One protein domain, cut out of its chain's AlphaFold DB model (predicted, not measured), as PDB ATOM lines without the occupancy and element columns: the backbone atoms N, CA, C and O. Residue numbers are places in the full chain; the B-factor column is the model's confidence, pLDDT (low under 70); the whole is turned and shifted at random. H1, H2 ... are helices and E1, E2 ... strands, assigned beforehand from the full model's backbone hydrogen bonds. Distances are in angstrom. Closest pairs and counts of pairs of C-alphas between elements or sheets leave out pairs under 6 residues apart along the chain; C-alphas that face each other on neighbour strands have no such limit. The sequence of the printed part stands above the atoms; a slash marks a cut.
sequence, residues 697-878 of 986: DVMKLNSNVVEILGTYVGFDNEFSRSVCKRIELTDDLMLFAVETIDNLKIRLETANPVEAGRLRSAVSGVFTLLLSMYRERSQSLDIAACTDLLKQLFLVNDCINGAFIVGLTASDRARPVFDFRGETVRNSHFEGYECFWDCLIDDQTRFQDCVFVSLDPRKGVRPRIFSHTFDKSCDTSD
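This is residues 697 to 878 of the 986 residues of the protein "NACHT domain-containing protein" of Burkholderia lata (strain ATCC 17760 / DSM 23089 / LMG 22485 / NCIMB 9086 / R18194 / 383) (UniProt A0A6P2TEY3). Three turns of chain are stacked into a short solenoid, E1 with E2, E3 with E4 and E5 with E6, and one end of the stack is capped by H5 and the long helix H4. H3 lies side by side with H4, H1 and H2 pack on H4 at steep angles, and residues 854 to 878, with no named element, cover the other end of the stack. The turns are only partly strand: the sheets E1 E3 E5 and E2 E4 E6 line two sides of the stack, and the long links, residues 807 to 823 and 832 to 845, make up the rest of the turns. You have 182 printed residues with five named helices followed by six named strands, in two parallel sheets of order E1 E3 E5 and E2 E4 E6; the class is mostly helix, though 90 residues, under half, are in named elements. The whole is compact, with a radius of gyration of the C-alphas of 15.7 A and spans of 44 by 39 by 29 A.

Start at H1, residues 703 to 711, and look ahead to H4, residues 753 to 778, the hub, which touches four helices. H1 touches residues 758 to 766 of H4 at a steep tilt of 64 degrees, the same way; the closest C-alphas, of Gly 710 and Ala 762, are 3.8 A apart. H2, residues 718 to 724, touches residues 769 to 776 of H4 at a steep tilt of 66 degrees, the closest C-alphas being Cys 724 and Met 773 at 5.6 A. H3, residues 731 to 748, forms a helical hairpin with H4, at a shallow tilt of 14 degrees, opposite ways; the closest C-alphas, of Leu 748 and Ala 756, are 5.6 A apart. H1 and H3 are only just apart, at 8.4 A. H5, residues 783 to 794, forms a second helical hairpin with H4 at 44 degrees, with the C-alphas of Leu 771 and Cys 786 closest at 7.1 A. In each of the five helices every O i to N i+4 pair is within hydrogen-bond range. Go on to E1, residues 799 to 801, E3, residues 824 to 826, and E5, residues 846 to 848; H5 only grazes this sheet, with its residues 790 to 794. Find N 800 and O 824 at 2.9 A between E1 and E3, and N 825 and O 846 at 2.8 A between E3 and E5. E1 runs on into E2, residues 804 to 806, at 57 degrees; E3 runs on into E4, residues 829 to 831, at 85 degrees; E5 runs on into E6, residues 851 to 853, at 97 degrees. N 805 and O 829 are 2.8 A apart between E2 and E4, and N 830 and O 851 are 2.9 A apart between E4 and E6. H4 stands at the level of the sheet E2 E4 E6, beside its strands, with the C-alphas of Ser 764 and Ile 805 closest at 5.0 A.

Find C-alpha 703 at (13.609, -24.151, 2.735), where H1 begins; it spans 12.0 A, and H2 spans 9.9 A. H3 spans 25.7 A. H4 runs 37.7 A from C-alpha 753 at (20.688, -12.053, 9.477) to C-alpha 778 at (39.296, -43.576, 0.578), and H5 spans 16.1 A. Each strand has 3 residues, and E6 ends at C-alpha 853, (33.354, -17.259, 15.770).

The two C-alphas farthest apart, of Met 699 and Gly 860, are 45.9 A apart. The printed part has no cut. The links E2 to E3, of 17 residues, and E4 to E5, of 14 residues, are long. The mean pLDDT of the printed part is 92.0, and one residue, 779, is under 70.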
ATOM      1  N   ASP A 697      18.258 -31.663  -9.370       94.62
ATOM      2  CA  ASP A 697      17.453 -30.523  -9.816       94.62
ATOM      3  C   ASP A 697      17.543 -29.377  -8.801       94.62
ATOM      4  O   ASP A 697      16.936 -29.413  -7.723       94.62
ATOM      5  N   VAL A 698      18.293 -28.327  -9.146       93.69
ATOM      6  CA  VAL A 698      18.529 -27.197  -8.239       93.69
ATOM      7  C   VAL A 698      17.254 -26.401  -7.962       93.69
ATOM      8  O   VAL A 698      17.139 -25.765  -6.912       93.69
ATOM      9  N   MET A 699      16.243 -26.488  -8.834       93.81
ATOM     10  CA  MET A 699      14.953 -25.827  -8.623       93.81
ATOM     11  C   MET A 699      14.212 -26.394  -7.407       93.81
ATOM     12  O   MET A 699      13.370 -25.709  -6.822       93.81
ATOM     13  N   LYS A 700      14.565 -27.609  -6.966       93.31
ATOM     14  CA  LYS A 700      14.038 -28.243  -5.749       93.31
ATOM     15  C   LYS A 700      14.747 -27.815  -4.462       93.31
ATOM     16  O   LYS A 700      14.356 -28.265  -3.384       93.31
ATOM     17  N   LEU A 701      15.735 -26.916  -4.530       95.69
ATOM     18  CA  LEU A 701      16.391 -26.316  -3.363       95.69
ATOM     19  C   LEU A 701      15.419 -25.396  -2.600       95.69
ATOM     20  O   LEU A 701      15.427 -24.172  -2.750       95.69
ATOM     21  N   ASN A 702      14.555 -25.984  -1.781       93.69
ATOM     22  CA  ASN A 702      13.565 -25.287  -0.960       93.69
ATOM     23  C   ASN A 702      14.075 -25.052   0.480       93.69
ATOM     24  O   ASN A 702      15.193 -25.434   0.832       93.69
ATOM     25  N   SER A 703      13.259 -24.420   1.331       92.62
ATOM     26  CA  SER A 703      13.609 -24.151   2.735       92.62
ATOM     27  C   SER A 703      13.919 -25.413   3.542       92.62
ATOM     28  O   SER A 703      14.776 -25.362   4.419       92.62
ATOM     29  N   ASN A 704      13.268 -26.537   3.234       93.75
ATOM     30  CA  ASN A 704      13.466 -27.798   3.947       93.75
ATOM     31  C   ASN A 704      14.824 -28.413   3.600       93.75
ATOM     32  O   ASN A 704      15.529 -28.862   4.498       93.75
ATOM     33  N   VAL A 705      15.232 -28.378   2.325       96.19
ATOM     34  CA  VAL A 705      16.587 -28.789   1.915       96.19
ATOM     35  C   VAL A 705      17.633 -27.949   2.652       96.19
ATOM     36  O   VAL A 705      18.550 -28.506   3.250       96.19
ATOM     37  N   VAL A 706      17.460 -26.622   2.678       96.50
ATOM     38  CA  VAL A 706      18.362 -25.694   3.386       96.50
ATOM     39  C   VAL A 706      18.441 -26.022   4.879       96.50
ATOM     40  O   VAL A 706      19.533 -26.124   5.432       96.50
ATOM     41  N   GLU A 707      17.296 -26.211   5.534       94.50
ATOM     42  CA  GLU A 707      17.232 -26.517   6.963       94.50
ATOM     43  C   GLU A 707      17.890 -27.859   7.295       94.50
ATOM     44  O   GLU A 707      18.685 -27.939   8.234       94.50
ATOM     45  N   ILE A 708      17.600 -28.908   6.517       95.81
ATOM     46  CA  ILE A 708      18.149 -30.244   6.758       95.81
ATOM     47  C   ILE A 708      19.665 -30.250   6.521       95.81
ATOM     48  O   ILE A 708      20.400 -30.762   7.368       95.81
ATOM     49  N   LEU A 709      20.144 -29.633   5.432       97.00
ATOM     50  CA  LEU A 709      21.578 -29.480   5.162       97.00
ATOM     51  C   LEU A 709      22.288 -28.709   6.279       97.00
ATOM     52  O   LEU A 709      23.357 -29.120   6.707       97.00
ATOM     53  N   GLY A 710      21.700 -27.614   6.766       94.75
ATOM     54  CA  GLY A 710      22.337 -26.777   7.782       94.75
ATOM     55  C   GLY A 710      22.296 -27.336   9.205       94.75
ATOM     56  O   GLY A 710      23.122 -26.941  10.021       94.75
ATOM     57  N   THR A 711      21.352 -28.230   9.514       92.94
ATOM     58  CA  THR A 711      21.095 -28.673  10.899       92.94
ATOM     59  C   THR A 711      21.497 -30.126  11.152       92.94
ATOM     60  O   THR A 711      21.998 -30.442  12.227       92.94
ATOM     61  N   TYR A 712      21.261 -31.027  10.192       93.62
ATOM     62  CA  TYR A 712      21.436 -32.474  10.390       93.62
ATOM     63  C   TYR A 712      22.739 -33.012   9.795       93.62
ATOM     64  O   TYR A 712      23.279 -34.013  10.276       93.62
ATOM     65  N   VAL A 713      23.261 -32.365   8.751       95.25
ATOM     66  CA  VAL A 713      24.513 -32.788   8.121       95.25
ATOM     67  C   VAL A 713      25.691 -32.335   8.975       95.25
ATOM     68  O   VAL A 713      25.975 -31.150   9.101       95.25
ATOM     69  N   GLY A 714      26.397 -33.307   9.541       92.94
ATOM     70  CA  GLY A 714      27.642 -33.106  10.279       92.94
ATOM     71  C   GLY A 714      28.727 -34.046   9.771       92.94
ATOM     72  O   GLY A 714      28.429 -35.074   9.156       92.94
ATOM     73  N   PHE A 715      29.994 -33.709  10.009       92.56
ATOM     74  CA  PHE A 715      31.102 -34.517   9.503       92.56
ATOM     75  C   PHE A 715      31.091 -35.896  10.158       92.56
ATOM     76  O   PHE A 715      31.194 -36.010  11.375       92.56
ATOM     77  N   ASP A 716      30.939 -36.943   9.341       85.56
ATOM     78  CA  ASP A 716      30.948 -38.340   9.792       85.56
ATOM     79  C   ASP A 716      29.925 -38.692  10.903       85.56
ATOM     80  O   ASP A 716      30.050 -39.703  11.605       85.56
ATOM     81  N   ASN A 717      28.867 -37.894  11.064       89.81
ATOM     82  CA  ASN A 717      27.784 -38.248  11.980       89.81
ATOM     83  C   ASN A 717      26.919 -39.397  11.404       89.81
ATOM     84  O   ASN A 717      27.105 -39.864  10.274       89.81
ATOM     85  N   GLU A 718      25.985 -39.924  12.199       87.75
ATOM     86  CA  GLU A 718      25.109 -41.019  11.757       87.75
ATOM     87  C   GLU A 718      24.236 -40.627  10.555       87.75
ATOM     88  O   GLU A 718      24.141 -41.400   9.597       87.75
ATOM     89  N   PHE A 719      23.696 -39.405  10.559       92.62
ATOM     90  CA  PHE A 719      22.886 -38.855   9.476       92.62
ATOM     91  C   PHE A 719      23.644 -38.819   8.138       92.62
ATOM     92  O   PHE A 719      23.210 -39.425   7.158       92.62
ATOM     93  N   SER A 720      24.822 -38.189   8.098       93.00
ATOM     94  CA  SER A 720      25.656 -38.077   6.897       93.00
ATOM     95  C   SER A 720      26.086 -39.446   6.385       93.00
ATOM     96  O   SER A 720      26.030 -39.692   5.182       93.00
ATOM     97  N   ARG A 721      26.442 -40.386   7.274       89.62
ATOM     98  CA  ARG A 721      26.749 -41.773   6.876       89.62
ATOM     99  C   ARG A 721      25.547 -42.493   6.273       89.62
ATOM    100  O   ARG A 721      25.727 -43.296   5.359       89.62
ATOM    101  N   SER A 722      24.337 -42.228   6.766       91.06
ATOM    102  CA  SER A 722      23.102 -42.768   6.189       91.06
ATOM    103  C   SER A 722      22.912 -42.301   4.743       91.06
ATOM    104  O   SER A 722      22.591 -43.119   3.882       91.06
ATOM    105  N   VAL A 723      23.191 -41.025   4.455       94.50
ATOM    106  CA  VAL A 723      23.164 -40.481   3.087       94.50
ATOM    107  C   VAL A 723      24.293 -41.079   2.239       94.50
ATOM    108  O   VAL A 723      24.020 -41.624   1.175       94.50
ATOM    109  N   CYS A 724      25.541 -41.073   2.726       91.88
ATOM    110  CA  CYS A 724      26.719 -41.554   1.984       91.88
ATOM    111  C   CYS A 724      26.603 -43.024   1.546       91.88
ATOM    112  O   CYS A 724      27.045 -43.378   0.462       91.88
ATOM    113  N   LYS A 725      25.963 -43.892   2.342       89.94
ATOM    114  CA  LYS A 725      25.717 -45.300   1.962       89.94
ATOM    115  C   LYS A 725      24.816 -45.463   0.735       89.94
ATOM    116  O   LYS A 725      24.737 -46.553   0.169       89.94
ATOM    117  N   ARG A 726      24.089 -44.410   0.362       90.75
ATOM    118  CA  ARG A 726      23.100 -44.408  -0.716       90.75
ATOM    119  C   ARG A 726      23.588 -43.684  -1.954       90.75
ATOM    120  O   ARG A 726      22.957 -43.819  -2.987       90.75
ATOM    121  N   ILE A 727      24.661 -42.914  -1.892       90.06
ATOM    122  CA  ILE A 727      25.065 -42.089  -3.024       90.06
ATOM    123  C   ILE A 727      26.552 -42.244  -3.292       90.06
ATOM    124  O   ILE A 727      27.370 -42.255  -2.377       90.06
ATOM    125  N   GLU A 728      26.886 -42.399  -4.565       88.31
ATOM    126  CA  GLU A 728      28.268 -42.479  -5.011       88.31
ATOM    127  C   GLU A 728      28.770 -41.088  -5.381       88.31
ATOM    128  O   GLU A 728      28.035 -40.265  -5.925       88.31
ATOM    129  N   LEU A 729      30.039 -40.822  -5.075       88.94
ATOM    130  CA  LEU A 729      30.679 -39.564  -5.423       88.94
ATOM    131  C   LEU A 729      31.108 -39.582  -6.896       88.94
ATOM    132  O   LEU A 729      32.149 -40.158  -7.228       88.94
ATOM    133  N   THR A 730      30.310 -38.952  -7.755       91.38
ATOM    134  CA  THR A 730      30.562 -38.797  -9.197       91.38
ATOM    135  C   THR A 730      30.886 -37.344  -9.553       91.38
ATOM    136  O   THR A 730      30.596 -36.430  -8.781       91.38
ATOM    137  N   ASP A 731      31.462 -37.119 -10.737       90.88
ATOM    138  CA  ASP A 731      31.731 -35.765 -11.241       90.88
ATOM    139  C   ASP A 731      30.430 -34.962 -11.434       90.88
ATOM    140  O   ASP A 731      30.386 -33.775 -11.117       90.88
ATOM    141  N   ASP A 732      29.345 -35.622 -11.856       93.62
ATOM    142  CA  ASP A 732      28.018 -35.002 -11.981       93.62
ATOM    143  C   ASP A 732      27.477 -34.536 -10.622       93.62
ATOM    144  O   ASP A 732      26.961 -33.426 -10.501       93.62
ATOM    145  N   LEU A 733      27.646 -35.347  -9.569       93.81
ATOM    146  CA  LEU A 733      27.251 -34.960  -8.214       93.81
ATOM    147  C   LEU A 733      28.098 -33.795  -7.692       93.81
ATOM    148  O   LEU A 733      27.576 -32.901  -7.029       93.81
ATOM    149  N   MET A 734      29.400 -33.799  -7.988       93.06
ATOM    150  CA  MET A 734      30.293 -32.693  -7.648       93.06
ATOM    151  C   MET A 734      29.853 -31.394  -8.329       93.06
ATOM    152  O   MET A 734      29.777 -30.359  -7.669       93.06
ATOM    153  N   LEU A 735      29.504 -31.449  -9.618       95.19
ATOM    154  CA  LEU A 735      28.991 -30.298 -10.358       95.19
ATOM    155  C   LEU A 735      27.666 -29.796  -9.769       95.19
ATOM    156  O   LEU A 735      27.504 -28.597  -9.548       95.19
ATOM    157  N   PHE A 736      26.754 -30.710  -9.442       97.06
ATOM    158  CA  PHE A 736      25.485 -30.365  -8.805       97.06
ATOM    159  C   PHE A 736      25.674 -29.734  -7.416       97.06
ATOM    160  O   PHE A 736      24.962 -28.802  -7.035       97.06
ATOM    161  N   ALA A 737      26.664 -30.194  -6.648       96.31
ATOM    162  CA  ALA A 737      27.001 -29.595  -5.361       96.31
ATOM    163  C   ALA A 737      27.540 -28.162  -5.510       96.31
ATOM    164  O   ALA A 737      27.170 -27.298  -4.714       96.31
ATOM    165  N   VAL A 738      28.353 -27.890  -6.540       95.69
ATOM    166  CA  VAL A 738      28.791 -26.523  -6.884       95.69
ATOM    167  C   VAL A 738      27.586 -25.649  -7.231       95.69
ATOM    168  O   VAL A 738      27.412 -24.592  -6.630       95.69
ATOM    169  N   GLU A 739      26.700 -26.123  -8.110       96.81
ATOM    170  CA  GLU A 739      25.482 -25.396  -8.494       96.81
ATOM    171  C   GLU A 739      24.584 -25.088  -7.281       96.81
ATOM    172  O   GLU A 739      24.042 -23.984  -7.148       96.81
ATOM    173  N   THR A 740      24.466 -26.042  -6.356       97.62
ATOM    174  CA  THR A 740      23.733 -25.877  -5.096       97.62
ATOM    175  C   THR A 740      24.365 -24.790  -4.226       97.62
ATOM    176  O   THR A 740      23.661 -23.900  -3.744       97.62
ATOM    177  N   ILE A 741      25.687 -24.831  -4.030       97.25
ATOM    178  CA  ILE A 741      26.428 -23.835  -3.242       97.25
ATOM    179  C   ILE A 741      26.272 -22.439  -3.847       97.25
ATOM    180  O   ILE A 741      26.014 -21.485  -3.110       97.25
ATOM    181  N   ASP A 742      26.373 -22.309  -5.167       95.31
ATOM    182  CA  ASP A 742      26.230 -21.024  -5.852       95.31
ATOM    183  C   ASP A 742      24.817 -20.453  -5.690       95.31
ATOM    184  O   ASP A 742      24.658 -19.281  -5.343       95.31
ATOM    185  N   ASN A 743      23.777 -21.283  -5.813       96.75
ATOM    186  CA  ASN A 743      22.397 -20.855  -5.565       96.75
ATOM    187  C   ASN A 743      22.163 -20.418  -4.109       96.75
ATOM    188  O   ASN A 743      21.443 -19.447  -3.860       96.75
ATOM    189  N   LEU A 744      22.780 -21.094  -3.135       96.94
ATOM    190  CA  LEU A 744      22.731 -20.678  -1.729       96.94
ATOM    191  C   LEU A 744      23.441 -19.337  -1.506       96.94
ATOM    192  O   LEU A 744      22.922 -18.486  -0.782       96.94
ATOM    193  N   LYS A 745      24.598 -19.127  -2.146       93.94
ATOM    194  CA  LYS A 745      25.352 -17.866  -2.082       93.94
ATOM    195  C   LYS A 745      24.575 -16.704  -2.703       93.94
ATOM    196  O   LYS A 745      24.521 -15.646  -2.089       93.94
ATOM    197  N   ILE A 746      23.902 -16.910  -3.836       94.12
ATOM    198  CA  ILE A 746      23.036 -15.888  -4.456       94.12
ATOM    199  C   ILE A 746      21.921 -15.465  -3.490       94.12
ATOM    200  O   ILE A 746      21.669 -14.276  -3.300       94.12
ATOM    201  N   ARG A 747      21.267 -16.423  -2.817       94.94
ATOM    202  CA  ARG A 747      20.234 -16.109  -1.811       94.94
ATOM    203  C   ARG A 747      20.806 -15.322  -0.629       94.94
ATOM    204  O   ARG A 747      20.136 -14.429  -0.114       94.94
ATOM    205  N   LEU A 748      22.046 -15.612  -0.229       94.06
ATOM    206  CA  LEU A 748      22.720 -14.951   0.889       94.06
ATOM    207  C   LEU A 748      22.905 -13.441   0.671       94.06
ATOM    208  O   LEU A 748      22.834 -12.692   1.641       94.06
ATOM    209  N   GLU A 749      23.081 -12.984  -0.574       90.56
ATOM    210  CA  GLU A 749      23.272 -11.559  -0.909       90.56
ATOM    211  C   GLU A 749      22.090 -10.669  -0.493       90.56
ATOM    212  O   GLU A 749      22.260  -9.473  -0.259       90.56
ATOM    213  N   THR A 750      20.891 -11.249  -0.380       92.31
ATOM    214  CA  THR A 750      19.648 -10.527  -0.053       92.31
ATOM    215  C   THR A 750      19.013 -10.974   1.266       92.31
ATOM    216  O   THR A 750      17.978 -10.440   1.668       92.31
ATOM    217  N   ALA A 751      19.631 -11.934   1.957       92.69
ATOM    218  CA  ALA A 751      19.083 -12.547   3.157       92.69
ATOM    219  C   ALA A 751      19.176 -11.623   4.383       92.69
ATOM    220  O   ALA A 751      20.150 -10.898   4.592       92.69
ATOM    221  N   ASN A 752      18.170 -11.704   5.255       93.50
ATOM    222  CA  ASN A 752      18.252 -11.108   6.592       93.50
ATOM    223  C   ASN A 752      19.233 -11.907   7.487       93.50
ATOM    224  O   ASN A 752      19.564 -13.043   7.155       93.50
ATOM    225  N   PRO A 753      19.676 -11.383   8.650       89.19
ATOM    226  CA  PRO A 753      20.688 -12.053   9.477       89.19
ATOM    227  C   PRO A 753      20.343 -13.486   9.916       89.19
ATOM    228  O   PRO A 753      21.227 -14.342   9.958       89.19
ATOM    229  N   VAL A 754      19.072 -13.773  10.219       89.06
ATOM    230  CA  VAL A 754      18.631 -15.110  10.658       89.06
ATOM    231  C   VAL A 754      18.682 -16.101   9.496       89.06
ATOM    232  O   VAL A 754      19.195 -17.210   9.630       89.06
ATOM    233  N   GLU A 755      18.171 -15.694   8.337       92.44
ATOM    234  CA  GLU A 755      18.212 -16.490   7.112       92.44
ATOM    235  C   GLU A 755      19.646 -16.683   6.605       92.44
ATOM    236  O   GLU A 755      20.016 -17.787   6.208       92.44
ATOM    237  N   ALA A 756      20.487 -15.653   6.714       92.50
ATOM    238  CA  ALA A 756      21.894 -15.717   6.354       92.50
ATOM    239  C   ALA A 756      22.647 -16.788   7.158       92.50
ATOM    240  O   ALA A 756      23.423 -17.549   6.582       92.50
ATOM    241  N   GLY A 757      22.376 -16.907   8.463       92.81
ATOM    242  CA  GLY A 757      22.930 -17.980   9.295       92.81
ATOM    243  C   GLY A 757      22.528 -19.378   8.809       92.81
ATOM    244  O   GLY A 757      23.377 -20.266   8.691       92.81
ATOM    245  N   ARG A 758      21.252 -19.567   8.441       94.44
ATOM    246  CA  ARG A 758      20.750 -20.843   7.894       94.44
ATOM    247  C   ARG A 758      21.399 -21.193   6.554       94.44
ATOM    248  O   ARG A 758      21.828 -22.326   6.369       94.44
ATOM    249  N   LEU A 759      21.516 -20.225   5.644       97.00
ATOM    250  CA  LEU A 759      22.137 -20.422   4.330       97.00
ATOM    251  C   LEU A 759      23.636 -20.744   4.441       97.00
ATOM    252  O   LEU A 759      24.105 -21.665   3.776       97.00
ATOM    253  N   ARG A 760      24.382 -20.052   5.318       95.94
ATOM    254  CA  ARG A 760      25.799 -20.366   5.596       95.94
ATOM    255  C   ARG A 760      25.965 -21.782   6.139       95.94
ATOM    256  O   ARG A 760      26.836 -22.517   5.676       95.94
ATOM    257  N   SER A 761      25.095 -22.175   7.069       96.56
ATOM    258  CA  SER A 761      25.081 -23.531   7.622       96.56
ATOM    259  C   SER A 761      24.779 -24.568   6.539       96.56
ATOM    260  O   SER A 761      25.441 -25.596   6.486       96.56
ATOM    261  N   ALA A 762      23.849 -24.289   5.622       97.69
ATOM    262  CA  ALA A 762      23.547 -25.185   4.506       97.69
ATOM    263  C   ALA A 762      24.726 -25.345   3.530       97.69
ATOM    264  O   ALA A 762      25.019 -26.469   3.130       97.69
ATOM    265  N   VAL A 763      25.443 -24.263   3.193       98.00
ATOM    266  CA  VAL A 763      26.682 -24.339   2.388       98.00
ATOM    267  C   VAL A 763      27.728 -25.210   3.092       98.00
ATOM    268  O   VAL A 763      28.304 -26.101   2.464       98.00
ATOM    269  N   SER A 764      27.921 -25.005   4.401       97.56
ATOM    270  CA  SER A 764      28.791 -25.856   5.226       97.56
ATOM    271  C   SER A 764      28.337 -27.317   5.198       97.56
ATOM    272  O   SER A 764      29.165 -28.216   5.056       97.56
ATOM    273  N   GLY A 765      27.028 -27.566   5.268       97.38
ATOM    274  CA  GLY A 765      26.421 -28.891   5.183       97.38
ATOM    275  C   GLY A 765      26.753 -29.606   3.875       97.38
ATOM    276  O   GLY A 765      27.248 -30.730   3.910       97.38
ATOM    277  N   VAL A 766      26.574 -28.951   2.720       97.50
ATOM    278  CA  VAL A 766      26.944 -29.528   1.410       97.50
ATOM    279  C   VAL A 766      28.425 -29.911   1.387       97.50
ATOM    280  O   VAL A 766      28.768 -31.051   1.069       97.50
ATOM    281  N   PHE A 767      29.307 -28.993   1.792       96.69
ATOM    282  CA  PHE A 767      30.747 -29.255   1.833       96.69
ATOM    283  C   PHE A 767      31.107 -30.411   2.781       96.69
ATOM    284  O   PHE A 767      31.885 -31.304   2.439       96.69
ATOM    285  N   THR A 768      30.491 -30.436   3.959       95.75
ATOM    286  CA  THR A 768      30.700 -31.450   4.994       95.75
ATOM    287  C   THR A 768      30.223 -32.837   4.560       95.75
ATOM    288  O   THR A 768      30.870 -33.847   4.871       95.75
ATOM    289  N   LEU A 769      29.121 -32.907   3.812       95.69
ATOM    290  CA  LEU A 769      28.644 -34.152   3.222       95.69
ATOM    291  C   LEU A 769      29.662 -34.697   2.217       95.69
ATOM    292  O   LEU A 769      30.025 -35.869   2.305       95.69
ATOM    293  N   LEU A 770      30.187 -33.848   1.329       94.19
ATOM    294  CA  LEU A 770      31.210 -34.252   0.361       94.19
ATOM    295  C   LEU A 770      32.496 -34.731   1.045       94.19
ATOM    296  O   LEU A 770      33.031 -35.773   0.669       94.19
ATOM    297  N   LEU A 771      32.955 -34.049   2.102       93.19
ATOM    298  CA  LEU A 771      34.083 -34.516   2.922       93.19
ATOM    299  C   LEU A 771      33.818 -35.911   3.514       93.19
ATOM    300  O   LEU A 771      34.704 -36.771   3.525       93.19
ATOM    301  N   SER A 772      32.590 -36.154   3.982       92.38
ATOM    302  CA  SER A 772      32.176 -37.456   4.518       92.38
ATOM    303  C   SER A 772      32.171 -38.543   3.433       92.38
ATOM    304  O   SER A 772      32.658 -39.649   3.677       92.38
ATOM    305  N   MET A 773      31.703 -38.220   2.222       91.00
ATOM    306  CA  MET A 773      31.706 -39.124   1.063       91.00
ATOM    307  C   MET A 773      33.125 -39.468   0.598       91.00
ATOM    308  O   MET A 773      33.426 -40.639   0.363       91.00
ATOM    309  N   TYR A 774      34.019 -38.476   0.519       87.88
ATOM    310  CA  TYR A 774      35.434 -38.695   0.196       87.88
ATOM    311  C   TYR A 774      36.065 -39.689   1.164       87.88
ATOM    312  O   TYR A 774      36.688 -40.662   0.742       87.88
ATOM    313  N   ARG A 775      35.836 -39.493   2.465       86.81
ATOM    314  CA  ARG A 775      36.370 -40.375   3.499       86.81
ATOM    315  C   ARG A 775      35.824 -41.804   3.406       86.81
ATOM    316  O   ARG A 775      36.592 -42.745   3.582       86.81
ATOM    317  N   GLU A 776      34.527 -41.988   3.158       83.19
ATOM    318  CA  GLU A 776      33.948 -43.329   2.939       83.19
ATOM    319  C   GLU A 776      34.607 -44.045   1.751       83.19
ATOM    320  O   GLU A 776      34.889 -45.240   1.830       83.19
ATOM    321  N   ARG A 777      34.935 -43.310   0.680       79.94
ATOM    322  CA  ARG A 777      35.602 -43.866  -0.505       79.94
ATOM    323  C   ARG A 777      37.064 -44.252  -0.252       79.94
ATOM    324  O   ARG A 777      37.498 -45.299  -0.724       79.94
ATOM    325  N   SER A 778      37.838 -43.412   0.437       72.38
ATOM    326  CA  SER A 778      39.296 -43.576   0.578       72.38
ATOM    327  C   SER A 778      39.750 -44.213   1.896       72.38
ATOM    328  O   SER A 778      40.939 -44.485   2.044       72.38
ATOM    329  N   GLN A 779      38.855 -44.421   2.869       68.19
ATOM    330  CA  GLN A 779      39.136 -44.851   4.256       68.19
ATOM    331  C   GLN A 779      40.080 -43.936   5.068       68.19
ATOM    332  O   GLN A 779      40.158 -44.071   6.290       68.19
ATOM    333  N   SER A 780      40.748 -42.971   4.433       72.25
ATOM    334  CA  SER A 780      41.549 -41.920   5.059       72.25
ATOM    335  C   SER A 780      41.255 -40.573   4.414       72.25
ATOM    336  O   SER A 780      41.218 -40.465   3.188       72.25
ATOM    337  N   LEU A 781      41.100 -39.540   5.236       82.44
ATOM    338  CA  LEU A 781      40.967 -38.160   4.785       82.44
ATOM    339  C   LEU A 781      42.270 -37.425   5.115       82.44
ATOM    340  O   LEU A 781      42.538 -37.155   6.286       82.44
ATOM    341  N   ASP A 782      43.111 -37.194   4.108       87.31
ATOM    342  CA  ASP A 782      44.369 -36.471   4.272       87.31
ATOM    343  C   ASP A 782      44.221 -34.974   3.951       87.31
ATOM    344  O   ASP A 782      43.218 -34.520   3.394       87.31
ATOM    345  N   ILE A 783      45.229 -34.190   4.346       91.88
ATOM    346  CA  ILE A 783      45.222 -32.727   4.181       91.88
ATOM    347  C   ILE A 783      45.125 -32.345   2.697       91.88
ATOM    348  O   ILE A 783      44.464 -31.362   2.363       91.88
ATOM    349  N   ALA A 784      45.758 -33.121   1.812       91.06
ATOM    350  CA  ALA A 784      45.740 -32.872   0.375       91.06
ATOM    351  C   ALA A 784      44.320 -33.012  -0.184       91.06
ATOM    352  O   ALA A 784      43.801 -32.051  -0.738       91.06
ATOM    353  N   ALA A 785      43.643 -34.135   0.070       88.88
ATOM    354  CA  ALA A 785      42.275 -34.366  -0.383       88.88
ATOM    355  C   ALA A 785      41.282 -33.345   0.197       88.88
ATOM    356  O   ALA A 785      40.423 -32.842  -0.526       88.88
ATOM    357  N   CYS A 786      41.416 -32.993   1.482       92.69
ATOM    358  CA  CYS A 786      40.622 -31.926   2.099       92.69
ATOM    359  C   CYS A 786      40.790 -30.589   1.372       92.69
ATOM    360  O   CYS A 786      39.809 -29.897   1.095       92.69
ATOM    361  N   THR A 787      42.038 -30.219   1.087       95.06
ATOM    362  CA  THR A 787      42.380 -28.942   0.455       95.06
ATOM    363  C   THR A 787      41.958 -28.919  -1.010       95.06
ATOM    364  O   THR A 787      41.419 -27.915  -1.468       95.06
ATOM    365  N   ASP A 788      42.131 -30.025  -1.730       92.62
ATOM    366  CA  ASP A 788      41.706 -30.159  -3.120       92.62
ATOM    367  C   ASP A 788      40.187 -30.034  -3.240       92.62
ATOM    368  O   ASP A 788      39.708 -29.287  -4.088       92.62
ATOM    369  N   LEU A 789      39.421 -30.676  -2.351       93.81
ATOM    370  CA  LEU A 789      37.965 -30.536  -2.329       93.81
ATOM    371  C   LEU A 789      37.528 -29.102  -2.001       93.81
ATOM    372  O   LEU A 789      36.636 -28.561  -2.652       93.81
ATOM    373  N   LEU A 790      38.171 -28.467  -1.016       95.81
ATOM    374  CA  LEU A 790      37.916 -27.064  -0.688       95.81
ATOM    375  C   LEU A 790      38.149 -26.170  -1.916       95.81
ATOM    376  O   LEU A 790      37.322 -25.317  -2.235       95.81
ATOM    377  N   LYS A 791      39.251 -26.387  -2.639       94.75
ATOM    378  CA  LYS A 791      39.577 -25.624  -3.846       94.75
ATOM    379  C   LYS A 791      38.602 -25.904  -4.985       94.75
ATOM    380  O   LYS A 791      38.161 -24.959  -5.626       94.75
ATOM    381  N   GLN A 792      38.204 -27.155  -5.202       92.69
ATOM    382  CA  GLN A 792      37.221 -27.510  -6.234       92.69
ATOM    383  C   GLN A 792      35.890 -26.763  -6.064       92.69
ATOM    384  O   GLN A 792      35.266 -26.412  -7.058       92.69
ATOM    385  N   LEU A 793      35.469 -26.506  -4.822       94.56
ATOM    386  CA  LEU A 793      34.175 -25.882  -4.528       94.56
ATOM    387  C   LEU A 793      34.240 -24.358  -4.349       94.56
ATOM    388  O   LEU A 793      33.238 -23.675  -4.554       94.56
ATOM    389  N   PHE A 794      35.381 -23.817  -3.913       95.81
ATOM    390  CA  PHE A 794      35.469 -22.422  -3.461       95.81
ATOM    391  C   PHE A 794      36.569 -21.595  -4.138       95.81
ATOM    392  O   PHE A 794      36.648 -20.394  -3.873       95.81
ATOM    393  N   LEU A 795      37.419 -22.176  -4.992       94.12
ATOM    394  CA  LEU A 795      38.478 -21.427  -5.673       94.12
ATOM    395  C   LEU A 795      37.908 -20.596  -6.831       94.12
ATOM    396  O   LEU A 795      37.412 -21.131  -7.818       94.12
ATOM    397  N   VAL A 796      38.035 -19.273  -6.732       90.19
ATOM    398  CA  VAL A 796      37.629 -18.310  -7.761       90.19
ATOM    399  C   VAL A 796      38.736 -17.271  -7.926       90.19
ATOM    400  O   VAL A 796      39.089 -16.588  -6.966       90.19
ATOM    401  N   ASN A 797      39.268 -17.115  -9.143       88.88
ATOM    402  CA  ASN A 797      40.355 -16.171  -9.457       88.88
ATOM    403  C   ASN A 797      41.564 -16.301  -8.502       88.88
ATOM    404  O   ASN A 797      41.984 -15.316  -7.894       88.88
ATOM    405  N   ASP A 798      42.072 -17.526  -8.330       89.06
ATOM    406  CA  ASP A 798      43.196 -17.868  -7.437       89.06
ATOM    407  C   ASP A 798      42.985 -17.495  -5.953       89.06
ATOM    408  O   ASP A 798      43.939 -17.385  -5.186       89.06
ATOM    409  N   CYS A 799      41.734 -17.294  -5.527       94.00
ATOM    410  CA  CYS A 799      41.364 -17.029  -4.136       94.00
ATOM    411  C   CYS A 799      40.264 -17.994  -3.683       94.00
ATOM    412  O   CYS A 799      39.318 -18.257  -4.423       94.00
ATOM    413  N   ILE A 800      40.334 -18.475  -2.443       96.56
ATOM    414  CA  ILE A 800      39.235 -19.230  -1.829       96.56
ATOM    415  C   ILE A 800      38.168 -18.216  -1.413       96.56
ATOM    416  O   ILE A 800      38.426 -17.375  -0.556       96.56
ATOM    417  N   ASN A 801      36.984 -18.254  -2.021       94.94
ATOM    418  CA  ASN A 801      35.953 -17.236  -1.828       94.94
ATOM    419  C   ASN A 801      34.609 -17.834  -1.388       94.94
ATOM    420  O   ASN A 801      34.041 -18.708  -2.052       94.94
ATOM    421  N   GLY A 802      34.060 -17.312  -0.290       93.88
ATOM    422  CA  GLY A 802      32.765 -17.757   0.225       93.88
ATOM    423  C   GLY A 802      32.793 -19.169   0.808       93.88
ATOM    424  O   GLY A 802      31.821 -19.905   0.643       93.88
ATOM    425  N   ALA A 803      33.905 -19.569   1.433       95.81
ATOM    426  CA  ALA A 803      33.992 -20.826   2.163       95.81
ATOM    427  C   ALA A 803      33.322 -20.653   3.533       95.81
ATOM    428  O   ALA A 803      33.851 -19.993   4.429       95.81
ATOM    429  N   PHE A 804      32.128 -21.218   3.689       96.62
ATOM    430  CA  PHE A 804      31.408 -21.215   4.959       96.62
ATOM    431  C   PHE A 804      31.613 -22.563   5.646       96.62
ATOM    432  O   PHE A 804      31.130 -23.584   5.162       96.62
ATOM    433  N   ILE A 805      32.355 -22.562   6.753       96.56
ATOM    434  CA  ILE A 805      32.637 -23.734   7.583       96.56
ATOM    435  C   ILE A 805      32.024 -23.489   8.959       96.56
ATOM    436  O   ILE A 805      32.532 -22.698   9.752       96.56
ATOM    437  N   VAL A 806      30.922 -24.179   9.228       95.81
ATOM    438  CA  VAL A 806      30.109 -24.043  10.440       95.81
ATOM    439  C   VAL A 806      30.001 -25.404  11.120       95.81
ATOM    440  O   VAL A 806      29.592 -26.373  10.480       95.81
ATOM    441  N   GLY A 807      30.374 -25.480  12.400       90.94
ATOM    442  CA  GLY A 807      30.212 -26.669  13.246       90.94
ATOM    443  C   GLY A 807      31.029 -27.891  12.810       90.94
ATOM    444  O   GLY A 807      30.656 -29.025  13.111       90.94
ATOM    445  N   LEU A 808      32.125 -27.688  12.070       93.62
ATOM    446  CA  LEU A 808      32.948 -28.780  11.556       93.62
ATOM    447  C   LEU A 808      33.813 -29.381  12.678       93.62
ATOM    448  O   LEU A 808      34.756 -28.757  13.163       93.62
ATOM    449  N   THR A 809      33.496 -30.609  13.077       90.25
ATOM    450  CA  THR A 809      34.157 -31.327  14.180       90.25
ATOM    451  C   THR A 809      35.058 -32.449  13.671       90.25
ATOM    452  O   THR A 809      34.920 -32.925  12.542       90.25
ATOM    453  N   ALA A 810      36.020 -32.866  14.495       86.00
ATOM    454  CA  ALA A 810      36.785 -34.080  14.254       86.00
ATOM    455  C   ALA A 810      35.965 -35.320  14.638       86.00
ATOM    456  O   ALA A 810      35.188 -35.297  15.589       86.00
ATOM    457  N   SER A 811      36.200 -36.438  13.948       80.44
ATOM    458  CA  SER A 811      35.731 -37.747  14.402       80.44
ATOM    459  C   SER A 811      36.887 -38.565  14.972       80.44
ATOM    460  O   SER A 811      38.062 -38.261  14.743       80.44
ATOM    461  N   ASP A 812      36.574 -39.657  15.671       72.94
ATOM    462  CA  ASP A 812      37.585 -40.603  16.170       72.94
ATOM    463  C   ASP A 812      38.481 -41.161  15.051       72.94
ATOM    464  O   ASP A 812      39.574 -41.667  15.308       72.94
ATOM    465  N   ARG A 813      38.010 -41.093  13.799       71.56
ATOM    466  CA  ARG A 813      38.645 -41.708  12.630       71.56
ATOM    467  C   ARG A 813      39.363 -40.710  11.730       71.56
ATOM    468  O   ARG A 813      40.302 -41.104  11.046       71.56
ATOM    469  N   ALA A 814      38.920 -39.456  11.683       84.81
ATOM    470  CA  ALA A 814      39.445 -38.471  10.746       84.81
ATOM    471  C   ALA A 814      39.334 -37.044  11.287       84.81
ATOM    472  O   ALA A 814      38.423 -36.708  12.043       84.81
ATOM    473  N   ARG A 815      40.262 -36.188  10.852       88.38
ATOM    474  CA  ARG A 815      40.264 -34.759  11.163       88.38
ATOM    475  C   ARG A 815      40.249 -33.990   9.848       88.38
ATOM    476  O   ARG A 815      41.206 -34.141   9.090       88.38
ATOM    477  N   PRO A 816      39.209 -33.196   9.564       92.06
ATOM    478  CA  PRO A 816      39.236 -32.321   8.408       92.06
ATOM    479  C   PRO A 816      40.240 -31.207   8.711       92.06
ATOM    480  O   PRO A 816      40.012 -30.409   9.611       92.06
ATOM    481  N   VAL A 817      41.391 -31.219   8.039       94.06
ATOM    482  CA  VAL A 817      42.464 -30.228   8.199       94.06
ATOM    483  C   VAL A 817      42.861 -29.749   6.812       94.06
ATOM    484  O   VAL A 817      43.048 -30.564   5.910       94.06
ATOM    485  N   PHE A 818      43.004 -28.437   6.647       95.56
ATOM    486  CA  PHE A 818      43.277 -27.807   5.357       95.56
ATOM    487  C   PHE A 818      44.676 -27.191   5.318       95.56
ATOM    488  O   PHE A 818      45.247 -26.821   6.350       95.56
ATOM    489  N   ASP A 819      45.224 -27.069   4.113       96.12
ATOM    490  CA  ASP A 819      46.452 -26.335   3.836       96.12
ATOM    491  C   ASP A 819      46.123 -24.979   3.204       96.12
ATOM    492  O   ASP A 819      45.725 -24.897   2.044       96.12
ATOM    493  N   PHE A 820      46.283 -23.916   3.989       95.75
ATOM    494  CA  PHE A 820      46.066 -22.529   3.577       95.75
ATOM    495  C   PHE A 820      47.380 -21.789   3.288       95.75
ATOM    496  O   PHE A 820      47.381 -20.563   3.137       95.75
ATOM    497  N   ARG A 821      48.526 -22.480   3.259       94.56
ATOM    498  CA  ARG A 821      49.827 -21.850   2.984       94.56
ATOM    499  C   ARG A 821      49.823 -21.179   1.614       94.56
ATOM    500  O   ARG A 821      49.467 -21.808   0.623       94.56
ATOM    501  N   GLY A 822      50.210 -19.905   1.562       92.44
ATOM    502  CA  GLY A 822      50.186 -19.109   0.331       92.44
ATOM    503  C   GLY A 822      48.796 -18.754  -0.216       92.44
ATOM    504  O   GLY A 822      48.720 -18.071  -1.234       92.44
ATOM    505  N   GLU A 823      47.710 -19.173   0.436       95.19
ATOM    506  CA  GLU A 823      46.347 -18.942  -0.045       95.19
ATOM    507  C   GLU A 823      45.787 -17.595   0.431       95.19
ATOM    508  O   GLU A 823      46.041 -17.137   1.551       95.19
ATOM    509  N   THR A 824      44.958 -16.980  -0.414       96.50
ATOM    510  CA  THR A 824      44.116 -15.841  -0.027       96.50
ATOM    511  C   THR A 824      42.671 -16.304   0.113       96.50
ATOM    512  O   THR A 824      42.065 -16.772  -0.852       96.50
ATOM    513  N   VAL A 825      42.113 -16.151   1.312       97.38
ATOM    514  CA  VAL A 825      40.739 -16.520   1.661       97.38
ATOM    515  C   VAL A 825      39.899 -15.252   1.822       97.38
ATOM    516  O   VAL A 825      40.277 -14.345   2.564       97.38
ATOM    517  N   ARG A 826      38.766 -15.175   1.119       96.31
ATOM    518  CA  ARG A 826      37.886 -13.999   1.054       96.31
ATOM    519  C   ARG A 826      36.441 -14.327   1.402       96.31
ATOM    520  O   ARG A 826      35.982 -15.438   1.125       96.31
ATOM    521  N   ASN A 827      35.719 -13.354   1.963       94.94
ATOM    522  CA  ASN A 827      34.267 -13.409   2.194       94.94
ATOM    523  C   ASN A 827      33.804 -14.722   2.854       94.94
ATOM    524  O   ASN A 827      32.784 -15.289   2.470       94.94
ATOM    525  N   SER A 828      34.606 -15.268   3.769       96.62
ATOM    526  CA  SER A 828      34.434 -16.618   4.322       96.62
ATOM    527  C   SER A 828      34.025 -16.563   5.794       96.62
ATOM    528  O   SER A 828      34.246 -15.564   6.476       96.62
ATOM    529  N   HIS A 829      33.407 -17.626   6.299       96.56
ATOM    530  CA  HIS A 829      32.867 -17.671   7.663       96.56
ATOM    531  C   HIS A 829      33.311 -18.963   8.333       96.56
ATOM    532  O   HIS A 829      33.025 -20.041   7.818       96.56
ATOM    533  N   PHE A 830      33.998 -18.849   9.465       97.44
ATOM    534  CA  PHE A 830      34.498 -19.972  10.247       97.44
ATOM    535  C   PHE A 830      33.881 -19.918  11.640       97.44
ATOM    536  O   PHE A 830      34.190 -19.027  12.430       97.44
ATOM    537  N   GLU A 831      33.018 -20.879  11.945       95.94
ATOM    538  CA  GLU A 831      32.280 -20.931  13.203       95.94
ATOM    539  C   GLU A 831      32.330 -22.330  13.798       95.94
ATOM    540  O   GLU A 831      31.966 -23.301  13.136       95.94
ATOM    541  N   GLY A 832      32.803 -22.451  15.041       94.25
ATOM    542  CA  GLY A 832      32.867 -23.742  15.735       94.25
ATOM    543  C   GLY A 832      33.679 -24.814  14.992       94.25
ATOM    544  O   GLY A 832      33.412 -26.005  15.142       94.25
ATOM    545  N   TYR A 833      34.638 -24.411  14.151       95.50
ATOM    546  CA  TYR A 833      35.500 -25.332  13.415       95.50
ATOM    547  C   TYR A 833      36.640 -25.823  14.317       95.50
ATOM    548  O   TYR A 833      37.649 -25.146  14.514       95.50
ATOM    549  N   GLU A 834      36.486 -27.040  14.840       93.81
ATOM    550  CA  GLU A 834      37.340 -27.609  15.889       93.81
ATOM    551  C   GLU A 834      38.819 -27.719  15.475       93.81
ATOM    552  O   GLU A 834      39.720 -27.547  16.295       93.81
ATOM    553  N   CYS A 835      39.086 -28.005  14.197       93.12
ATOM    554  CA  CYS A 835      40.440 -28.203  13.673       93.12
ATOM    555  C   CYS A 835      41.026 -26.960  12.981       93.12
ATOM    556  O   CYS A 835      42.053 -27.063  12.306       93.12
ATOM    557  N   PHE A 836      40.421 -25.776  13.148       95.44
ATOM    558  CA  PHE A 836      40.899 -24.549  12.501       95.44
ATOM    559  C   PHE A 836      42.383 -24.282  12.785       95.44
ATOM    560  O   PHE A 836      43.178 -24.101  11.865       95.44
ATOM    561  N   TRP A 837      42.788 -24.362  14.054       93.12
ATOM    562  CA  TRP A 837      44.172 -24.109  14.473       93.12
ATOM    563  C   TRP A 837      45.155 -25.245  14.162       93.12
ATOM    564  O   TRP A 837      46.354 -25.092  14.399       93.12
ATOM    565  N   ASP A 838      44.672 -26.377  13.645       92.44
ATOM    566  CA  ASP A 838      45.515 -27.447  13.111       92.44
ATOM    567  C   ASP A 838      45.838 -27.249  11.624       92.44
ATOM    568  O   ASP A 838      46.719 -27.930  11.097       92.44
ATOM    569  N   CYS A 839      45.131 -26.338  10.943       94.56
ATOM    570  CA  CYS A 839      45.353 -26.048   9.533       94.56
ATOM    571  C   CYS A 839      46.740 -25.443   9.303       94.56
ATOM    572  O   CYS A 839      47.283 -24.710  10.137       94.56
ATOM    573  N   LEU A 840      47.328 -25.757   8.150       94.56
ATOM    574  CA  LEU A 840      48.645 -25.246   7.796       94.56
ATOM    575  C   LEU A 840      48.506 -23.811   7.291       94.56
ATOM    576  O   LEU A 840      47.762 -23.546   6.354       94.56
ATOM    577  N   ILE A 841      49.246 -22.901   7.912       92.94
ATOM    578  CA  ILE A 841      49.296 -21.478   7.569       92.94
ATOM    579  C   ILE A 841      50.748 -21.012   7.562       92.94
ATOM    580  O   ILE A 841      51.584 -21.553   8.297       92.94
ATOM    581  N   ASP A 842      51.048 -20.025   6.726       91.62
ATOM    582  CA  ASP A 842      52.363 -19.394   6.632       91.62
ATOM    583  C   ASP A 842      52.263 -17.860   6.610       91.62
ATOM    584  O   ASP A 842      51.204 -17.268   6.822       91.62
ATOM    585  N   ASP A 843      53.400 -17.204   6.394       88.69
ATOM    586  CA  ASP A 843      53.511 -15.750   6.329       88.69
ATOM    587  C   ASP A 843      52.901 -15.148   5.052       88.69
ATOM    588  O   ASP A 843      52.779 -13.922   4.966       88.69
ATOM    589  N   GLN A 844      52.485 -15.969   4.084       92.31
ATOM    590  CA  GLN A 844      51.803 -15.557   2.854       92.31
ATOM    591  C   GLN A 844      50.286 -15.783   2.908       92.31
ATOM    592  O   GLN A 844      49.568 -15.138   2.150       92.31
ATOM    593  N   THR A 845      49.780 -16.606   3.833       94.62
ATOM    594  CA  THR A 845      48.337 -16.794   4.051       94.62
ATOM    595  C   THR A 845      47.644 -15.477   4.424       94.62
ATOM    596  O   THR A 845      48.080 -14.777   5.346       94.62
ATOM    597  N   ARG A 846      46.540 -15.136   3.749       95.25
ATOM    598  CA  ARG A 846      45.737 -13.928   4.027       95.25
ATOM    599  C   ARG A 846      44.252 -14.255   4.133       95.25
ATOM    600  O   ARG A 846      43.695 -14.844   3.216       95.25
ATOM    601  N   PHE A 847      43.602 -13.793   5.197       96.56
ATOM    602  CA  PHE A 847      42.146 -13.766   5.340       96.56
ATOM    603  C   PHE A 847      41.635 -12.331   5.175       96.56
ATOM    604  O   PHE A 847      42.174 -11.417   5.800       96.56
ATOM    605  N   GLN A 848      40.622 -12.129   4.330       96.19
ATOM    606  CA  GLN A 848      40.029 -10.824   4.008       96.19
ATOM    607  C   GLN A 848      38.503 -10.927   4.044       96.19
ATOM    608  O   GLN A 848      37.941 -11.893   3.531       96.19
ATOM    609  N   ASP A 849      37.822  -9.962   4.660       95.69
ATOM    610  CA  ASP A 849      36.353  -9.945   4.784       95.69
ATOM    611  C   ASP A 849      35.795 -11.255   5.380       95.69
ATOM    612  O   ASP A 849      34.736 -11.749   4.996       95.69
ATOM    613  N   CYS A 850      36.568 -11.878   6.276       97.12
ATOM    614  CA  CYS A 850      36.230 -13.155   6.903       97.12
ATOM    615  C   CYS A 850      35.729 -12.972   8.335       97.12
ATOM    616  O   CYS A 850      36.162 -12.055   9.031       97.12
ATOM    617  N   VAL A 851      34.875 -13.885   8.788       96.50
ATOM    618  CA  VAL A 851      34.303 -13.892  10.140       96.50
ATOM    619  C   VAL A 851      34.777 -15.133  10.897       96.50
ATOM    620  O   VAL A 851      34.748 -16.234  10.344       96.50
ATOM    621  N   PHE A 852      35.208 -14.955  12.150       96.56
ATOM    622  CA  PHE A 852      35.740 -16.018  13.007       96.56
ATOM    623  C   PHE A 852      35.000 -16.051  14.347       96.56
ATOM    624  O   PHE A 852      35.134 -15.125  15.143       96.56
ATOM    625  N   VAL A 853      34.247 -17.122  14.604       94.88
ATOM    626  CA  VAL A 853      33.354 -17.259  15.770       94.88
ATOM    627  C   VAL A 853      33.652 -18.563  16.508       94.88
ATOM    628  O   VAL A 853      33.711 -19.631  15.898       94.88
ATOM    629  N   SER A 854      33.816 -18.495  17.833       93.00
ATOM    630  CA  SER A 854      33.992 -19.683  18.694       93.00
ATOM    631  C   SER A 854      35.069 -20.681  18.208       93.00
ATOM    632  O   SER A 854      34.820 -21.883  18.091       93.00
ATOM    633  N   LEU A 855      36.272 -20.189  17.881       93.81
ATOM    634  CA  LEU A 855      37.387 -21.012  17.387       93.81
ATOM    635  C   LEU A 855      38.440 -21.241  18.474       93.81
ATOM    636  O   LEU A 855      39.481 -20.579  18.506       93.81
ATOM    637  N   ASP A 856      38.194 -22.213  19.343       89.75
ATOM    638  CA  ASP A 856      39.133 -22.572  20.403       89.75
ATOM    639  C   ASP A 856      40.212 -23.560  19.926       89.75
ATOM    640  O   ASP A 856      39.917 -24.534  19.227       89.75
ATOM    641  N   PRO A 857      41.489 -23.374  20.310       88.94
ATOM    642  CA  PRO A 857      42.526 -24.354  20.023       88.94
ATOM    643  C   PRO A 857      42.307 -25.627  20.841       88.94
ATOM    644  O   PRO A 857      42.180 -25.595  22.068       88.94
ATOM    645  N   ARG A 858      42.351 -26.780  20.167       88.81
ATOM    646  CA  ARG A 858      42.264 -28.087  20.829       88.81
ATOM    647  C   ARG A 858      43.409 -28.301  21.815       88.81
ATOM    648  O   ARG A 858      44.487 -27.708  21.724       88.81
ATOM    649  N   LYS A 859      43.205 -29.227  22.752       85.12
ATOM    650  CA  LYS A 859      44.193 -29.554  23.787       85.12
ATOM    651  C   LYS A 859      45.551 -29.914  23.170       85.12
ATOM    652  O   LYS A 859      45.674 -30.887  22.433       85.12
ATOM    653  N   GLY A 860      46.582 -29.148  23.529       81.38
ATOM    654  CA  GLY A 860      47.956 -29.345  23.054       81.38
ATOM    655  C   GLY A 860      48.290 -28.637  21.737       81.38
ATOM    656  O   GLY A 860      49.465 -28.586  21.377       81.38
ATOM    657  N   VAL A 861      47.307 -28.040  21.058       85.00
ATOM    658  CA  VAL A 861      47.527 -27.227  19.858       85.00
ATOM    659  C   VAL A 861      47.949 -25.822  20.277       85.00
ATOM    660  O   VAL A 861      47.317 -25.179  21.117       85.00
ATOM    661  N   ARG A 862      49.049 -25.337  19.700       82.56
ATOM    662  CA  ARG A 862      49.503 -23.952  19.860       82.56
ATOM    663  C   ARG A 862      49.275 -23.212  18.541       82.56
ATOM    664  O   ARG A 862      50.008 -23.502  17.595       82.56
ATOM    665  N   PRO A 863      48.300 -22.285  18.475       84.44
ATOM    666  CA  PRO A 863      48.073 -21.445  17.307       84.44
ATOM    667  C   PRO A 863      49.359 -20.783  16.823       84.44
ATOM    668  O   PRO A 863      50.088 -20.180  17.613       84.44
ATOM    669  N   ARG A 864      49.625 -20.895  15.522       80.00
ATOM    670  CA  ARG A 864      50.641 -20.095  14.835       80.00
ATOM    671  C   ARG A 864      49.928 -18.898  14.233       80.00
ATOM    672  O   ARG A 864      48.888 -19.076  13.625       80.00
ATOM    673  N   ILE A 865      50.429 -17.689  14.436       81.19
ATOM    674  CA  ILE A 865      49.806 -16.483  13.885       81.19
ATOM    675  C   ILE A 865      50.927 -15.642  13.294       81.19
ATOM    676  O   ILE A 865      51.913 -15.367  13.978       81.19
ATOM    677  N   PHE A 866      50.796 -15.281  12.020       84.69
ATOM    678  CA  PHE A 866      51.762 -14.440  11.323       84.69
ATOM    679  C   PHE A 866      51.232 -13.010  11.210       84.69
ATOM    680  O   PHE A 866      50.036 -12.738  11.345       84.69
ATOM    681  N   SER A 867      52.143 -12.067  10.964       79.44
ATOM    682  CA  SER A 867      51.745 -10.680  10.719       79.44
ATOM    683  C   SER A 867      50.847 -10.611   9.489       79.44
ATOM    684  O   SER A 867      51.169 -11.189   8.453       79.44
ATOM    685  N   HIS A 868      49.751  -9.861   9.593       84.56
ATOM    686  CA  HIS A 868      48.770  -9.681   8.516       84.56
ATOM    687  C   HIS A 868      48.042 -10.960   8.073       84.56
ATOM    688  O   HIS A 868      47.425 -10.941   7.011       84.56
ATOM    689  N   THR A 869      48.069 -12.052   8.854       90.44
ATOM    690  CA  THR A 869      47.239 -13.236   8.563       90.44
ATOM    691  C   THR A 869      45.760 -12.859   8.477       90.44
ATOM    692  O   THR A 869      45.088 -13.263   7.535       90.44
ATOM    693  N   PHE A 870      45.275 -12.042   9.415       93.06
ATOM    694  CA  PHE A 870      43.918 -11.497   9.411       93.06
ATOM    695  C   PHE A 870      43.962 -10.027   8.984       93.06
ATOM    696  O   PHE A 870      44.662  -9.224   9.610       93.06
ATOM    697  N   ASP A 871      43.253  -9.678   7.910       92.00
ATOM    698  CA  ASP A 871      43.108  -8.287   7.488       92.00
ATOM    699  C   ASP A 871      42.213  -7.496   8.458       92.00
ATOM    700  O   ASP A 871      41.452  -8.061   9.245       92.00
ATOM    701  N   LYS A 872      42.280  -6.164   8.397       89.00
ATOM    702  CA  LYS A 872      41.432  -5.277   9.204       89.00
ATOM    703  C   LYS A 872      39.949  -5.410   8.880       89.00
ATOM    704  O   LYS A 872      39.134  -5.013   9.706       89.00
ATOM    705  N   SER A 873      39.604  -5.899   7.690       93.12
ATOM    706  CA  SER A 873      38.210  -6.124   7.316       93.12
ATOM    707  C   SER A 873      37.608  -7.409   7.899       93.12
ATOM    708  O   SER A 873      36.405  -7.623   7.776       93.12
ATOM    709  N   CYS A 874      38.410  -8.254   8.557       95.06
ATOM    710  CA  CYS A 874      37.917  -9.448   9.234       95.06
ATOM    711  C   CYS A 874      37.239  -9.136  10.575       95.06
ATOM    712  O   CYS A 874      37.731  -8.324  11.361       95.06
ATOM    713  N   ASP A 875      36.179  -9.881  10.892       94.62
ATOM    714  CA  ASP A 875      35.624  -9.937  12.244       94.62
ATOM    715  C   ASP A 875      36.357 -11.009  13.053       94.62
ATOM    716  O   ASP A 875      36.188 -12.211  12.841       94.62
ATOM    717  N   THR A 876      37.214 -10.549  13.962       92.94
ATOM    718  CA  THR A 876      38.034 -11.387  14.850       92.94
ATOM    719  C   THR A 876      37.643 -11.222  16.316       92.94
ATOM    720  O   THR A 876      38.405 -11.622  17.196       92.94
ATOM    721  N   SER A 877      36.483 -10.620  16.600       91.38
ATOM    722  CA  SER A 877      36.047 -10.257  17.956       91.38
ATOM    723  C   SER A 877      36.162 -11.418  18.956       91.38
ATOM    724  O   SER A 877      36.804 -11.259  19.994       91.38
ATOM    725  N   ASP A 878      35.683 -12.608  18.590       90.62
ATOM    726  CA  ASP A 878      35.721 -13.817  19.430       90.62
ATOM    727  C   ASP A 878      37.125 -14.412  19.640       90.62
ATOM    728  O   ASP A 878      37.365 -15.113  20.622       90.62
TER     729      ASP A 878